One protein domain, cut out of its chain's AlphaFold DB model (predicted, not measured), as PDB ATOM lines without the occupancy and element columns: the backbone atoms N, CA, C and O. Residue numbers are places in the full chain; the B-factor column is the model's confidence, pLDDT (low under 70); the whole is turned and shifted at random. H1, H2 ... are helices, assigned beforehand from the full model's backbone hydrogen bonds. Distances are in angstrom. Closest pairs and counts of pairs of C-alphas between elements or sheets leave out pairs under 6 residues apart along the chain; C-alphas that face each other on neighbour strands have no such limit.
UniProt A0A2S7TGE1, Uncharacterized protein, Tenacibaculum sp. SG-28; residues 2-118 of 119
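Overview. This is residues 2 to 118 of the 119 residues of an uncharacterized protein of Tenacibaculum sp. SG-28 (UniProt A0A2S7TGE1). One long straight helix, H2, makes the longest axis, with a helical hairpin of H3 and H4 set crosswise near its last part and the short helix H1 loosely placed near its first part. H4 packs on H2, while residues 33 to 46 of H2 stand free as a bare shaft between the two ends. The 117 printed residues hold four named helices, H1, H2, H3 and H4 in chain order, and no named strand; the class is all helix. The whole is extended, with a radius of gyration of the C-alphas of 22.0 A, and spans 68 by 34 by 21 A, only just elongated.

Arrangement. Start with H1, residues 2 to 12, and H2, residues 22 to 61: they are close but not clearly touching, about perpendicular at 73 degrees, and their closest C-alphas, of Leu 4 and Leu 29, are 7.9 A apart. Go on to H4, residues 97 to 116, which touches H2 at a steep tilt of 67 degrees, the same way; the closest C-alphas are those of Leu 55 and Ala 109, 4.8 A apart. H2 touches H4 with residues 47 to 55 alone, and H4 touches H2 with residues 105 to 113 alone. H3, residues 69 to 92, touches H4 at a shallow tilt of 12 degrees, opposite ways, a hairpin; the C-alphas of Glu 79 and Thr 107 are the closest, 5.0 A apart. H3 is apart from H2, and H1 is apart from H3 and H4. In H1, H2, H3 and H4 every O i to N i+4 pair is within hydrogen-bond range.

Along the chain. Find C-alpha 2 at (150.339, 97.772, 201.262), where H1 begins its 15.8 A. From C-alpha 22 at (146.515, 99.012, 216.411), H2 runs 58.2 A to C-alpha 61. H3 measures 34.4 A, and H4 runs 28.7 A to C-alpha 116 at (120.361, 123.060, 179.904).

Size, cuts and confidence. Look for the farthest C-alphas at Thr 18 and Lys 64, 68.4 A apart. The printed part has no cut; the link from H3 to H4 is tight, and those from H1 to H2 and from H2 to H3 are short. The mean pLDDT of the printed part is 89.3, with residues 2, 4 to 5, 8 and 13 to 22 under 70.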
ATOM      1  N   LYS A   2     148.855  97.843 201.263       62.72
ATOM      2  CA  LYS A   2     150.339  97.772 201.262       62.72
ATOM      3  C   LYS A   2     151.029  99.140 201.107       62.72
ATOM      4  O   LYS A   2     151.937  99.443 201.868       62.72
ATOM      5  N   GLU A   3     150.552  99.987 200.196       70.12
ATOM      6  CA  GLU A   3     151.133 101.322 199.960       70.12
ATOM      7  C   GLU A   3     150.935 102.291 201.136       70.12
ATOM      8  O   GLU A   3     151.854 103.017 201.505       70.12
ATOM      9  N   LEU A   4     149.766 102.255 201.782       67.31
ATOM     10  CA  LEU A   4     149.480 103.057 202.980       67.31
ATOM     11  C   LEU A   4     150.354 102.635 204.170       67.31
ATOM     12  O   LEU A   4     150.822 103.491 204.914       67.31
ATOM     13  N   LYS A   5     150.634 101.331 204.322       67.38
ATOM     14  CA  LYS A   5     151.567 100.818 205.342       67.38
ATOM     15  C   LYS A   5     152.999 101.312 205.115       67.38
ATOM     16  O   LYS A   5     153.637 101.756 206.064       67.38
ATOM     17  N   ALA A   6     153.471 101.301 203.867       74.06
ATOM     18  CA  ALA A   6     154.799 101.807 203.515       74.06
ATOM     19  C   ALA A   6     154.925 103.329 203.731       74.06
ATOM     20  O   ALA A   6     155.939 103.800 204.245       74.06
ATOM     21  N   LYS A   7     153.881 104.101 203.391       75.69
ATOM     22  CA  LYS A   7     153.814 105.545 203.681       75.69
ATOM     23  C   LYS A   7     153.880 105.839 205.178       75.69
ATOM     24  O   LYS A   7     154.651 106.705 205.577       75.69
ATOM     25  N   PHE A   8     153.114 105.105 205.987       69.31
ATOM     26  CA  PHE A   8     153.121 105.268 207.439       69.31
ATOM     27  C   PHE A   8     154.506 105.006 208.034       69.31
ATOM     28  O   PHE A   8     155.046 105.884 208.698       69.31
ATOM     29  N   GLN A   9     155.114 103.850 207.729       73.88
ATOM     30  CA  GLN A   9     156.458 103.487 208.207       73.88
ATOM     31  C   GLN A   9     157.505 104.547 207.838       73.88
ATOM     32  O   GLN A   9     158.358 104.892 208.650       73.88
ATOM     33  N   LYS A  10     157.417 105.116 206.628       78.31
ATOM     34  CA  LYS A  10     158.308 106.192 206.177       78.31
ATOM     35  C   LYS A  10     158.108 107.504 206.946       78.31
ATOM     36  O   LYS A  10     159.063 108.256 207.105       78.31
ATOM     37  N   GLN A  11     156.883 107.805 207.378       74.12
ATOM     38  CA  GLN A  11     156.527 109.078 208.007       74.12
ATOM     39  C   GLN A  11     156.737 109.075 209.527       74.12
ATOM     40  O   GLN A  11     157.069 110.113 210.092       74.12
ATOM     41  N   THR A  12     156.550 107.929 210.184       71.94
ATOM     42  CA  THR A  12     156.684 107.792 211.645       71.94
ATOM     43  C   THR A  12     157.986 107.120 212.074       71.94
ATOM     44  O   THR A  12     158.340 107.191 213.246       71.94
ATOM     45  N   GLY A  13     158.703 106.462 211.154       68.12
ATOM     46  CA  GLY A  13     159.893 105.660 211.463       68.12
ATOM     47  C   GLY A  13     159.589 104.355 212.209       68.12
ATOM     48  O   GLY A  13     160.504 103.583 212.480       68.12
ATOM     49  N   SER A  14     158.320 104.098 212.532       64.75
ATOM     50  CA  SER A  14     157.876 102.967 213.343       64.75
ATOM     51  C   SER A  14     157.545 101.756 212.486       64.75
ATOM     52  O   SER A  14     156.843 101.868 211.475       64.75
ATOM     53  N   ASN A  15     157.965 100.568 212.921       63.84
ATOM     54  CA  ASN A  15     157.527  99.338 212.282       63.84
ATOM     55  C   ASN A  15     156.139  98.961 212.827       63.84
ATOM     56  O   ASN A  15     155.980  98.707 214.018       63.84
ATOM     57  N   ILE A  16     155.118  98.911 211.960       61.00
ATOM     58  CA  ILE A  16     153.715  98.629 212.353       61.00
ATOM     59  C   ILE A  16     153.596  97.289 213.103       61.00
ATOM     60  O   ILE A  16     152.672  97.093 213.882       61.00
ATOM     61  N   ALA A  17     154.537  96.368 212.872       56.38
ATOM     62  CA  ALA A  17     154.587  95.070 213.530       56.38
ATOM     63  C   ALA A  17     155.172  95.095 214.958       56.38
ATOM     64  O   ALA A  17     154.959  94.127 215.681       56.38
ATOM     65  N   THR A  18     155.907  96.138 215.367       56.44
ATOM     66  CA  THR A  18     156.662  96.125 216.638       56.44
ATOM     67  C   THR A  18     156.453  97.347 217.531       56.44
ATOM     68  O   THR A  18     156.577  97.203 218.743       56.44
ATOM     69  N   ASP A  19     156.082  98.515 216.990       56.00
ATOM     70  CA  ASP A  19     156.294  99.778 217.724       56.00
ATOM     71  C   ASP A  19     155.018 100.581 218.040       56.00
ATOM     72  O   ASP A  19     155.099 101.624 218.684       56.00
ATOM     73  N   PHE A  20     153.831 100.130 217.621       56.75
ATOM     74  CA  PHE A  20     152.584 100.867 217.862       56.75
ATOM     75  C   PHE A  20     151.371  99.957 218.073       56.75
ATOM     76  O   PHE A  20     151.210  98.937 217.408       56.75
ATOM     77  N   THR A  21     150.471 100.352 218.979       62.81
ATOM     78  CA  THR A  21     149.170  99.690 219.146       62.81
ATOM     79  C   THR A  21     148.302  99.905 217.900       62.81
ATOM     80  O   THR A  21     148.355 100.978 217.290       62.81
ATOM     81  N   ASN A  22     147.462  98.920 217.542       66.19
ATOM     82  CA  ASN A  22     146.515  99.012 216.411       66.19
ATOM     83  C   ASN A  22     145.749 100.352 216.383       66.19
ATOM     84  O   ASN A  22     145.597 100.948 215.322       66.19
ATOM     85  N   SER A  23     145.401 100.890 217.559       71.88
ATOM     86  CA  SER A  23     144.695 102.168 217.733       71.88
ATOM     87  C   SER A  23     145.408 103.390 217.127       71.88
ATOM     88  O   SER A  23     144.758 104.287 216.593       71.88
ATOM     89  N   SER A  24     146.740 103.456 217.174       74.00
ATOM     90  CA  SER A  24     147.469 104.625 216.653       74.00
ATOM     91  C   SER A  24     147.617 104.592 215.133       74.00
ATOM     92  O   SER A  24     147.562 105.634 214.480       74.00
ATOM     93  N   TYR A  25     147.767 103.395 214.564       70.06
ATOM     94  CA  TYR A  25     147.762 103.196 213.118       70.06
ATOM     95  C   TYR A  25     146.372 103.468 212.526       70.06
ATOM     96  O   TYR A  25     146.269 104.149 211.508       70.06
ATOM     97  N   GLU A  26     145.308 103.013 213.192       79.94
ATOM     98  CA  GLU A  26     143.917 103.312 212.821       79.94
ATOM     99  C   GLU A  26     143.645 104.821 212.821       79.94
ATOM    100  O   GLU A  26     143.169 105.359 211.822       79.94
ATOM    101  N   LYS A  27     144.060 105.539 213.871       82.94
ATOM    102  CA  LYS A  27     143.910 106.999 213.947       82.94
ATOM    103  C   LYS A  27     144.685 107.746 212.850       82.94
ATOM    104  O   LYS A  27     144.201 108.748 212.314       82.94
ATOM    105  N   TRP A  28     145.889 107.281 212.502       81.12
ATOM    106  CA  TRP A  28     146.641 107.837 211.369       81.12
ATOM    107  C   TRP A  28     145.934 107.565 210.039       81.12
ATOM    108  O   TRP A  28     145.789 108.484 209.234       81.12
ATOM    109  N   LEU A  29     145.447 106.337 209.826       78.06
ATOM    110  CA  LEU A  29     144.707 105.963 208.620       78.06
ATOM    111  C   LEU A  29     143.449 106.814 208.441       78.06
ATOM    112  O   LEU A  29     143.219 107.325 207.349       78.06
ATOM    113  N   GLU A  30     142.657 106.994 209.499       82.88
ATOM    114  CA  GLU A  30     141.477 107.863 209.479       82.88
ATOM    115  C   GLU A  30     141.850 109.296 209.095       82.88
ATOM    116  O   GLU A  30     141.213 109.899 208.231       82.88
ATOM    117  N   THR A  31     142.923 109.829 209.684       83.81
ATOM    118  CA  THR A  31     143.403 111.178 209.368       83.81
ATOM    119  C   THR A  31     143.812 111.293 207.898       83.81
ATOM    120  O   THR A  31     143.379 112.223 207.221       83.81
ATOM    121  N   GLU A  32     144.596 110.347 207.377       83.44
ATOM    122  CA  GLU A  32     145.064 110.345 205.983       83.44
ATOM    123  C   GLU A  32     143.891 110.222 204.992       83.44
ATOM    124  O   GLU A  32     143.832 110.957 204.004       83.44
ATOM    125  N   LEU A  33     142.913 109.354 205.280       78.38
ATOM    126  CA  LEU A  33     141.695 109.204 204.474       78.38
ATOM    127  C   LEU A  33     140.867 110.493 204.455       78.38
ATOM    128  O   LEU A  33     140.439 110.928 203.385       78.38
ATOM    129  N   ILE A  34     140.695 111.144 205.609       82.44
ATOM    130  CA  ILE A  34     140.011 112.439 205.704       82.44
ATOM    131  C   ILE A  34     140.742 113.499 204.872       82.44
ATOM    132  O   ILE A  34     140.097 114.285 204.178       82.44
ATOM    133  N   GLN A  35     142.077 113.545 204.914       83.31
ATOM    134  CA  GLN A  35     142.850 114.502 204.114       83.31
ATOM    135  C   GLN A  35     142.723 114.229 202.614       83.31
ATOM    136  O   GLN A  35     142.537 115.167 201.837       83.31
ATOM    137  N   TYR A  36     142.759 112.959 202.205       80.38
ATOM    138  CA  TYR A  36     142.547 112.568 200.813       80.38
ATOM    139  C   TYR A  36     141.162 112.998 200.319       80.38
ATOM    140  O   TYR A  36     141.063 113.705 199.318       80.38
ATOM    141  N   GLN A  37     140.107 112.673 201.070       80.38
ATOM    142  CA  GLN A  37     138.735 113.069 200.744       80.38
ATOM    143  C   GLN A  37     138.578 114.593 200.694       80.38
ATOM    144  O   GLN A  37     137.919 115.126 199.804       80.38
ATOM    145  N   LYS A  38     139.190 115.333 201.628       86.19
ATOM    146  CA  LYS A  38     139.182 116.806 201.609       86.19
ATOM    147  C   LYS A  38     139.841 117.357 200.349       86.19
ATOM    148  O   LYS A  38     139.300 118.284 199.745       86.19
ATOM    149  N   LYS A  39     140.980 116.789 199.952       84.25
ATOM    150  CA  LYS A  39     141.728 117.182 198.754       84.25
ATOM    151  C   LYS A  39     140.953 116.864 197.472       84.25
ATOM    152  O   LYS A  39     140.839 117.726 196.609       84.25
ATOM    153  N   GLU A  40     140.362 115.678 197.370       84.31
ATOM    154  CA  GLU A  40     139.496 115.293 196.250       84.31
ATOM    155  C   GLU A  40     138.286 116.234 196.126       84.31
ATOM    156  O   GLU A  40     138.029 116.800 195.062       84.31
ATOM    157  N   ASN A  41     137.597 116.498 197.241       90.44
ATOM    158  CA  ASN A  41     136.477 117.439 197.290       90.44
ATOM    159  C   ASN A  41     136.884 118.876 196.944       90.44
ATOM    160  O   ASN A  41     136.066 119.652 196.452       90.44
ATOM    161  N   TYR A  42     138.124 119.271 197.238       90.88
ATOM    162  CA  TYR A  42     138.656 120.559 196.812       90.88
ATOM    163  C   TYR A  42     138.774 120.613 195.285       90.88
ATOM    164  O   TYR A  42     138.107 121.446 194.681       90.88
ATOM    165  N   TYR A  43     139.496 119.683 194.653       89.94
ATOM    166  CA  TYR A  43     139.657 119.693 193.192       89.94
ATOM    167  C   TYR A  43     138.337 119.554 192.442       89.94
ATOM    168  O   TYR A  43     138.130 120.242 191.452       89.94
ATOM    169  N   LYS A  44     137.411 118.727 192.941       93.94
ATOM    170  CA  LYS A  44     136.072 118.620 192.354       93.94
ATOM    171  C   LYS A  44     135.334 119.960 192.374       93.94
ATOM    172  O   LYS A  44     134.672 120.307 191.402       93.94
ATOM    173  N   ARG A  45     135.433 120.716 193.473       94.62
ATOM    174  CA  ARG A  45     134.812 122.046 193.578       94.62
ATOM    175  C   ARG A  45     135.487 123.066 192.673       94.62
ATOM    176  O   ARG A  45     134.771 123.841 192.054       94.62
ATOM    177  N   GLU A  46     136.814 123.063 192.592       96.31
ATOM    178  CA  GLU A  46     137.535 123.972 191.695       96.31
ATOM    179  C   GLU A  46     137.203 123.681 190.228       96.31
ATOM    180  O   GLU A  46     136.783 124.591 189.520       96.31
ATOM    181  N   PHE A  47     137.211 122.411 189.815       97.12
ATOM    182  CA  PHE A  47     136.801 122.014 188.467       97.12
ATOM    183  C   PHE A  47     135.374 122.473 188.134       97.12
ATOM    184  O   PHE A  47     135.135 123.079 187.097       97.12
ATOM    185  N   LEU A  48     134.408 122.258 189.033       97.81
ATOM    186  CA  LEU A  48     133.031 122.707 188.795       97.81
ATOM    187  C   LEU A  48     132.903 124.238 188.701       97.81
ATOM    188  O   LEU A  48     132.045 124.722 187.964       97.81
ATOM    189  N   LYS A  49     133.740 125.004 189.412       98.25
ATOM    190  CA  LYS A  49     133.794 126.469 189.262       98.25
ATOM    191  C   LYS A  49     134.347 126.867 187.898       98.25
ATOM    192  O   LYS A  49     133.785 127.755 187.265       98.25
ATOM    193  N   GLU A  50     135.420 126.225 187.450       98.50
ATOM    194  CA  GLU A  50     136.008 126.462 186.127       98.50
ATOM    195  C   GLU A  50     134.994 126.163 185.017       98.50
ATOM    196  O   GLU A  50     134.773 127.002 184.148       98.50
ATOM    197  N   VAL A  51     134.282 125.036 185.116       98.75
ATOM    198  CA  VAL A  51     133.215 124.669 184.173       98.75
ATOM    199  C   VAL A  51     132.084 125.701 184.168       98.75
ATOM    200  O   VAL A  51     131.608 126.082 183.100       98.75
ATOM    201  N   ALA A  52     131.663 126.198 185.335       98.62
ATOM    202  CA  ALA A  52     130.636 127.239 185.415       98.62
ATOM    203  C   ALA A  52     131.095 128.569 184.786       98.62
ATOM    204  O   ALA A  52     130.315 129.230 184.096       98.62
ATOM    205  N   ASN A  53     132.360 128.950 184.990       98.62
ATOM    206  CA  ASN A  53     132.949 130.149 184.389       98.62
ATOM    207  C   ASN A  53     133.056 130.031 182.863       98.62
ATOM    208  O   ASN A  53     132.775 131.000 182.149       98.62
ATOM    209  N   GLU A  54     133.436 128.857 182.360       98.62
ATOM    210  CA  GLU A  54     133.521 128.609 180.923       98.62
ATOM    211  C   GLU A  54     132.133 128.565 180.281       98.62
ATOM    212  O   GLU A  54     131.914 129.218 179.264       98.62
ATOM    213  N   LEU A  55     131.152 127.916 180.920       98.56
ATOM    214  CA  LEU A  55     129.757 127.937 180.472       98.56
ATOM    215  C   LEU A  55     129.249 129.376 180.319       98.56
ATOM    216  O   LEU A  55     128.757 129.749 179.252       98.56
ATOM    217  N   HIS A  56     129.440 130.207 181.348       98.50
ATOM    218  CA  HIS A  56     129.065 131.620 181.305       98.50
ATOM    219  C   HIS A  56     129.777 132.374 180.169       98.50
ATOM    220  O   HIS A  56     129.165 133.161 179.438       98.50
ATOM    221  N   SER A  57     131.074 132.120 179.988       98.19
ATOM    222  CA  SER A  57     131.876 132.734 178.928       98.19
ATOM    223  C   SER A  57     131.388 132.334 177.535       98.19
ATOM    224  O   SER A  57     131.230 133.198 176.670       98.19
ATOM    225  N   ALA A  58     131.087 131.056 177.314       97.06
ATOM    226  CA  ALA A  58     130.582 130.535 176.051       97.06
ATOM    227  C   ALA A  58     129.167 131.045 175.729       97.06
ATOM    228  O   ALA A  58     128.856 131.338 174.570       97.06
ATOM    229  N   GLU A  59     128.302 131.186 176.736       97.88
ATOM    230  CA  GLU A  59     126.974 131.794 176.590       97.88
ATOM    231  C   GLU A  59     127.066 133.265 176.190       97.88
ATOM    232  O   GLU A  59     126.356 133.707 175.287       97.88
ATOM    233  N   LYS A  60     128.001 134.005 176.793       98.12
ATOM    234  CA  LYS A  60     128.261 135.405 176.450       98.12
ATOM    235  C   LYS A  60     128.853 135.565 175.048       98.12
ATOM    236  O   LYS A  60     128.428 136.456 174.315       98.12
ATOM    237  N   LYS A  61     129.828 134.728 174.671       97.00
ATOM    238  CA  LYS A  61     130.471 134.745 173.341       97.00
ATOM    239  C   LYS A  61     129.490 134.347 172.233       97.00
ATOM    240  O   LYS A  61     129.486 134.954 171.163       97.00
ATOM    241  N   HIS A  62     128.628 133.365 172.495       94.62
ATOM    242  CA  HIS A  62     127.705 132.800 171.512       94.62
ATOM    243  C   HIS A  62     126.257 132.825 172.021       94.62
ATOM    244  O   HIS A  62     125.683 131.767 172.263       94.62
ATOM    245  N   PRO A  63     125.610 133.995 172.157       95.44
ATOM    246  CA  PRO A  63     124.299 134.101 172.809       95.44
ATOM    247  C   PRO A  63     123.169 133.377 172.060       95.44
ATOM    248  O   PRO A  63     122.161 132.999 172.651       95.44
ATOM    249  N   LYS A  64     123.323 133.154 170.750       95.19
ATOM    250  CA  LYS A  64     122.346 132.438 169.917       95.19
ATOM    251  C   LYS A  64     122.715 130.959 169.813       95.19
ATOM    252  O   LYS A  64     123.300 130.537 168.818       95.19
ATOM    253  N   TYR A  65     122.366 130.177 170.832       95.81
ATOM    254  CA  TYR A  65     122.599 128.732 170.805       95.81
ATOM    255  C   TYR A  65     121.642 128.024 169.818       95.81
ATOM    256  O   TYR A  65     120.474 128.421 169.717       95.81
ATOM    257  N   PRO A  66     122.089 127.008 169.051       96.44
ATOM    258  CA  PRO A  66     121.241 126.353 168.057       96.44
ATOM    259  C   PRO A  66     120.037 125.642 168.684       96.44
ATOM    260  O   PRO A  66     120.150 125.024 169.734       96.44
ATOM    261  N   LYS A  67     118.889 125.647 167.991       95.00
ATOM    262  CA  LYS A  67     117.718 124.840 168.390       95.00
ATOM    263  C   LYS A  67     117.817 123.374 167.961       95.00
ATOM    264  O   LYS A  67     117.275 122.511 168.629       95.00
ATOM    265  N   CYS A  68     118.480 123.106 166.836       97.19
ATOM    266  CA  CYS A  68     118.619 121.765 166.269       97.19
ATOM    267  C   CYS A  68     119.627 120.938 167.073       97.19
ATOM    268  O   CYS A  68     120.789 121.334 167.170       97.19
ATOM    269  N   ASP A  69     119.207 119.777 167.575       97.94
ATOM    270  CA  ASP A  69     120.042 118.948 168.450       97.94
ATOM    271  C   ASP A  69     121.296 118.410 167.756       97.94
ATOM    272  O   ASP A  69     122.356 118.386 168.371       97.94
ATOM    273  N   PHE A  70     121.244 118.113 166.452       98.25
ATOM    274  CA  PHE A  70     122.443 117.746 165.687       98.25
ATOM    275  C   PHE A  70     123.487 118.869 165.649       98.25
ATOM    276  O   PHE A  70     124.682 118.598 165.702       98.25
ATOM    277  N   LYS A  71     123.055 120.137 165.601       98.00
ATOM    278  CA  LYS A  71     123.979 121.282 165.648       98.00
ATOM    279  C   LYS A  71     124.568 121.479 167.044       98.00
ATOM    280  O   LYS A  71     125.737 121.823 167.151       98.00
ATOM    281  N   LYS A  72     123.783 121.249 168.103       98.19
ATOM    282  CA  LYS A  72     124.278 121.281 169.491       98.19
ATOM    283  C   LYS A  72     125.300 120.167 169.735       98.19
ATOM    284  O   LYS A  72     126.369 120.431 170.275       98.19
ATOM    285  N   LEU A  73     124.995 118.953 169.269       98.50
ATOM    286  CA  LEU A  73     125.895 117.803 169.337       98.50
ATOM    287  C   LEU A  73     127.192 118.054 168.567       98.50
ATOM    288  O   LEU A  73     128.250 117.676 169.052       98.50
ATOM    289  N   ALA A  74     127.129 118.699 167.398       98.44
ATOM    290  CA  ALA A  74     128.325 119.045 166.635       98.44
ATOM    291  C   ALA A  74     129.262 119.971 167.429       98.44
ATOM    292  O   ALA A  74     130.447 119.677 167.505       98.44
ATOM    293  N   ILE A  75     128.723 121.007 168.088       98.06
ATOM    294  CA  ILE A  75     129.504 121.905 168.962       98.06
ATOM    295  C   ILE A  75     130.141 121.120 170.115       98.06
ATOM    296  O   ILE A  75     131.330 121.245 170.362       98.06
ATOM    297  N   LEU A  76     129.373 120.268 170.802       98.38
ATOM    298  CA  LEU A  76     129.923 119.428 171.871       98.38
ATOM    299  C   LEU A  76     131.030 118.485 171.359       98.38
ATOM    300  O   LEU A  76     132.020 118.247 172.045       98.38
ATOM    301  N   SER A  77     130.837 117.924 170.166       98.50
ATOM    302  CA  SER A  77     131.778 116.978 169.558       98.50
ATOM    303  C   SER A  77     133.076 117.658 169.117       98.50
ATOM    304  O   SER A  77     134.118 117.011 169.136       98.50
ATOM    305  N   GLU A  78     133.017 118.935 168.735       98.50
ATOM    306  CA  GLU A  78     134.187 119.763 168.429       98.50
ATOM    307  C   GLU A  78     135.106 119.880 169.654       98.50
ATOM    308  O   GLU A  78     136.273 119.504 169.564       98.50
ATOM    309  N   GLU A  79     134.558 120.237 170.822       98.12
ATOM    310  CA  GLU A  79     135.340 120.333 172.069       98.12
ATOM    311  C   GLU A  79     135.937 118.982 172.491       98.12
ATOM    312  O   GLU A  79     137.103 118.880 172.874       98.12
ATOM    313  N   ALA A  80     135.165 117.898 172.357       98.62
ATOM    314  CA  ALA A  80     135.675 116.557 172.635       98.62
ATOM    315  C   ALA A  80     136.837 116.169 171.695       98.62
ATOM    316  O   ALA A  80     137.741 115.426 172.089       98.62
ATOM    317  N   GLY A  81     136.827 116.675 170.457       98.69
ATOM    318  CA  GLY A  81     137.928 116.542 169.507       98.69
ATOM    319  C   GLY A  81     139.175 117.321 169.932       98.69
ATOM    320  O   GLY A  81     140.283 116.787 169.835       98.69
ATOM    321  N   GLU A  82     139.013 118.535 170.462       98.75
ATOM    322  CA  GLU A  82     140.126 119.325 171.007       98.75
ATOM    323  C   GLU A  82     140.744 118.655 172.248       98.75
ATOM    324  O   GLU A  82     141.970 118.599 172.352       98.75
ATOM    325  N   VAL A  83     139.956 117.985 173.104       98.75
ATOM    326  CA  VAL A  83     140.508 117.130 174.181       98.75
ATOM    327  C   VAL A  83     141.405 116.033 173.613       98.75
ATOM    328  O   VAL A  83     142.521 115.826 174.096       98.75
ATOM    329  N   ALA A  84     140.940 115.315 172.584       98.69
ATOM    330  CA  ALA A  84     141.724 114.246 171.969       98.69
ATOM    331  C   ALA A  84     143.049 114.778 171.400       98.69
ATOM    332  O   ALA A  84     144.106 114.177 171.604       98.69
ATOM    333  N   LYS A  85     143.006 115.937 170.742       98.62
ATOM    334  CA  LYS A  85     144.183 116.631 170.217       98.62
ATOM    335  C   LYS A  85     145.132 117.094 171.324       98.62
ATOM    336  O   LYS A  85     146.326 116.830 171.220       98.62
ATOM    337  N   ALA A  86     144.637 117.697 172.406       98.69
ATOM    338  CA  ALA A  86     145.461 118.120 173.539       98.69
ATOM    339  C   ALA A  86     146.174 116.934 174.210       98.69
ATOM    340  O   ALA A  86     147.356 117.023 174.545       98.69
ATOM    341  N   VAL A  87     145.493 115.789 174.343       98.75
ATOM    342  CA  VAL A  87     146.099 114.546 174.849       98.75
ATOM    343  C   VAL A  87     147.213 114.053 173.922       98.75
ATOM    344  O   VAL A  87     148.288 113.687 174.398       98.75
ATOM    345  N   LEU A  88     146.986 114.063 172.605       98.56
ATOM    346  CA  LEU A  88     148.014 113.694 171.628       98.56
ATOM    347  C   LEU A  88     149.220 114.636 171.707       98.56
ATOM    348  O   LEU A  88     150.351 114.163 171.799       98.56
ATOM    349  N   HIS A  89     148.983 115.948 171.744       98.44
ATOM    350  CA  HIS A  89     150.043 116.951 171.845       98.44
ATOM    351  C   HIS A  89     150.850 116.815 173.143       98.44
ATOM    352  O   HIS A  89     152.063 116.990 173.124       98.44
ATOM    353  N   TYR A  90     150.216 116.478 174.269       98.56
ATOM    354  CA  TYR A  90     150.922 116.256 175.533       98.56
ATOM    355  C   TYR A  90     151.851 115.033 175.496       98.56
ATOM    356  O   TYR A  90     152.927 115.049 176.091       98.56
ATOM    357  N   HIS A  91     151.440 113.957 174.821       98.19
ATOM    358  CA  HIS A  91     152.196 112.702 174.813       98.19
ATOM    359  C   HIS A  91     153.227 112.592 173.690       98.19
ATOM    360  O   HIS A  91     154.236 111.909 173.871       98.19
ATOM    361  N   TYR A  92     152.971 113.216 172.540       98.12
ATOM    362  CA  TYR A  92     153.786 113.054 171.331       98.12
ATOM    363  C   TYR A  92     154.441 114.348 170.851       98.12
ATOM    364  O   TYR A  92     155.312 114.303 169.983       98.12
ATOM    365  N   GLU A  93     154.054 115.486 171.417       94.94
ATOM    366  CA  GLU A  93     154.595 116.798 171.081       94.94
ATOM    367  C   GLU A  93     154.972 117.545 172.373       94.94
ATOM    368  O   GLU A  93     155.225 116.932 173.408       94.94
ATOM    369  N   ASN A  94     155.044 118.877 172.324       95.12
ATOM    370  CA  ASN A  94     155.377 119.719 173.478       95.12
ATOM    371  C   ASN A  94     154.127 120.362 174.113       95.12
ATOM    372  O   ASN A  94     154.195 121.494 174.595       95.12
ATOM    373  N   GLY A  95     152.982 119.672 174.070       96.88
ATOM    374  CA  GLY A  95     151.756 120.113 174.737       96.88
ATOM    375  C   GLY A  95     151.855 120.009 176.261       96.88
ATOM    376  O   GLY A  95     152.734 119.333 176.802       96.88
ATOM    377  N   SER A  96     150.946 120.665 176.981       98.12
ATOM    378  CA  SER A  96     150.945 120.678 178.444       98.12
ATOM    379  C   SER A  96     149.749 119.937 179.050       98.12
ATOM    380  O   SER A  96     148.682 119.814 178.451       98.12
ATOM    381  N   LEU A  97     149.900 119.481 180.301       97.75
ATOM    382  CA  LEU A  97     148.763 118.977 181.085       97.75
ATOM    383  C   LEU A  97     147.679 120.043 181.284       97.75
ATOM    384  O   LEU A  97     146.526 119.694 181.522       97.75
ATOM    385  N   GLU A  98     148.049 121.322 181.249       97.94
ATOM    386  CA  GLU A  98     147.106 122.422 181.437       97.94
ATOM    387  C   GLU A  98     146.202 122.606 180.218       97.94
ATOM    388  O   GLU A  98     145.015 122.881 180.383       97.94
ATOM    389  N   ASP A  99     146.719 122.339 179.016       98.25
ATOM    390  CA  ASP A  99     145.917 122.326 177.790       98.25
ATOM    391  C   ASP A  99     144.840 121.238 177.885       98.25
ATOM    392  O   ASP A  99     143.661 121.520 177.711       98.25
ATOM    393  N   ILE A 100     145.203 120.017 178.306       98.56
ATOM    394  CA  ILE A 100     144.226 118.928 178.506       98.56
ATOM    395  C   ILE A 100     143.125 119.336 179.493       98.56
ATOM    396  O   ILE A 100     141.947 119.082 179.245       98.56
ATOM    397  N   LYS A 101     143.487 119.946 180.630       98.31
ATOM    398  CA  LYS A 101     142.491 120.404 181.612       98.31
ATOM    399  C   LYS A 101     141.587 121.485 181.034       98.31
ATOM    400  O   LYS A 101     140.385 121.443 181.278       98.31
ATOM    401  N   THR A 102     142.156 122.417 180.272       98.31
ATOM    402  CA  THR A 102     141.414 123.496 179.614       98.31
ATOM    403  C   THR A 102     140.360 122.918 178.673       98.31
ATOM    404  O   THR A 102     139.179 123.236 178.822       98.31
ATOM    405  N   GLU A 103     140.751 121.993 177.793       98.69
ATOM    406  CA  GLU A 103     139.824 121.366 176.842       98.69
ATOM    407  C   GLU A 103     138.766 120.495 177.541       98.69
ATOM    408  O   GLU A 103     137.595 120.472 177.155       98.69
ATOM    409  N   LEU A 104     139.131 119.805 178.630       98.75
ATOM    410  CA  LEU A 104     138.169 119.051 179.446       98.75
ATOM    411  C   LEU A 104     137.134 119.971 180.104       98.75
ATOM    412  O   LEU A 104     135.949 119.629 180.147       98.75
ATOM    413  N   THR A 105     137.561 121.131 180.606       98.75
ATOM    414  CA  THR A 105     136.675 122.146 181.188       98.75
ATOM    415  C   THR A 105     135.717 122.709 180.138       98.75
ATOM    416  O   THR A 105     134.514 122.785 180.402       98.75
ATOM    417  N   GLN A 106     136.206 123.029 178.935       98.69
ATOM    418  CA  GLN A 106     135.377 123.493 177.812       98.69
ATOM    419  C   GLN A 106     134.364 122.429 177.375       98.69
ATOM    420  O   GLN A 106     133.162 122.701 177.290       98.69
ATOM    421  N   THR A 107     134.810 121.179 177.230       98.75
ATOM    422  CA  THR A 107     133.939 120.042 176.900       98.75
ATOM    423  C   THR A 107     132.843 119.847 177.949       98.75
ATOM    424  O   THR A 107     131.663 119.702 177.615       98.75
ATOM    425  N   ALA A 108     133.190 119.886 179.239       98.75
ATOM    426  CA  ALA A 108     132.218 119.772 180.322       98.75
ATOM    427  C   ALA A 108     131.216 120.940 180.330       98.75
ATOM    428  O   ALA A 108     130.020 120.721 180.545       98.75
ATOM    429  N   ALA A 109     131.671 122.162 180.038       98.69
ATOM    430  CA  ALA A 109     130.794 123.317 179.886       98.69
ATOM    431  C   ALA A 109     129.818 123.130 178.714       98.69
ATOM    432  O   ALA A 109     128.630 123.428 178.860       98.69
ATOM    433  N   MET A 110     130.262 122.570 177.583       98.56
ATOM    434  CA  MET A 110     129.374 122.292 176.448       98.56
ATOM    435  C   MET A 110     128.372 121.174 176.740       98.56
ATOM    436  O   MET A 110     127.215 121.289 176.328       98.56
ATOM    437  N   CYS A 111     128.748 120.155 177.522       98.62
ATOM    438  CA  CYS A 111     127.801 119.158 178.034       98.62
ATOM    439  C   CYS A 111     126.687 119.828 178.849       98.62
ATOM    440  O   CYS A 111     125.504 119.599 178.584       98.62
ATOM    441  N   MET A 112     127.053 120.682 179.815       98.44
ATOM    442  CA  MET A 112     126.081 121.412 180.640       98.44
ATOM    443  C   MET A 112     125.199 122.326 179.791       98.44
ATOM    444  O   MET A 112     123.986 122.355 179.975       98.44
ATOM    445  N   ARG A 113     125.788 123.034 178.825       98.25
ATOM    446  CA  ARG A 113     125.057 123.937 177.939       98.25
ATOM    447  C   ARG A 113     124.023 123.208 177.089       98.25
ATOM    448  O   ARG A 113     122.876 123.646 177.001       98.25
ATOM    449  N   MET A 114     124.423 122.096 176.469       98.19
ATOM    450  CA  MET A 114     123.514 121.274 175.679       98.19
ATOM    451  C   MET A 114     122.398 120.727 176.566       98.19
ATOM    452  O   MET A 114     121.237 120.886 176.203       98.19
ATOM    453  N   TYR A 115     122.729 120.176 177.739       98.19
ATOM    454  CA  TYR A 115     121.749 119.667 178.700       98.19
ATOM    455  C   TYR A 115     120.743 120.745 179.132       98.19
ATOM    456  O   TYR A 115     119.539 120.529 179.034       98.19
ATOM    457  N   ASN A 116     121.216 121.935 179.515       96.56
ATOM    458  CA  ASN A 116     120.361 123.060 179.904       96.56
ATOM    459  C   ASN A 116     119.425 123.508 178.775       96.56
ATOM    460  O   ASN A 116     118.330 123.980 179.042       96.56
ATOM    461  N   SER A 117     119.830 123.348 177.510       95.69
ATOM    462  CA  SER A 117     118.992 123.690 176.351       95.69
ATOM    463  C   SER A 117     117.852 122.699 176.070       95.69
ATOM    464  O   SER A 117     117.098 122.907 175.115       95.69
ATOM    465  N   LEU A 118     117.787 121.596 176.823       94.12
ATOM    466  CA  LEU A 118     116.731 120.580 176.752       94.12
ATOM    467  C   LEU A 118     115.673 120.754 177.854       94.12
ATOM    468  O   LEU A 118     114.686 120.018 177.848       94.12
TER     469      LEU A 118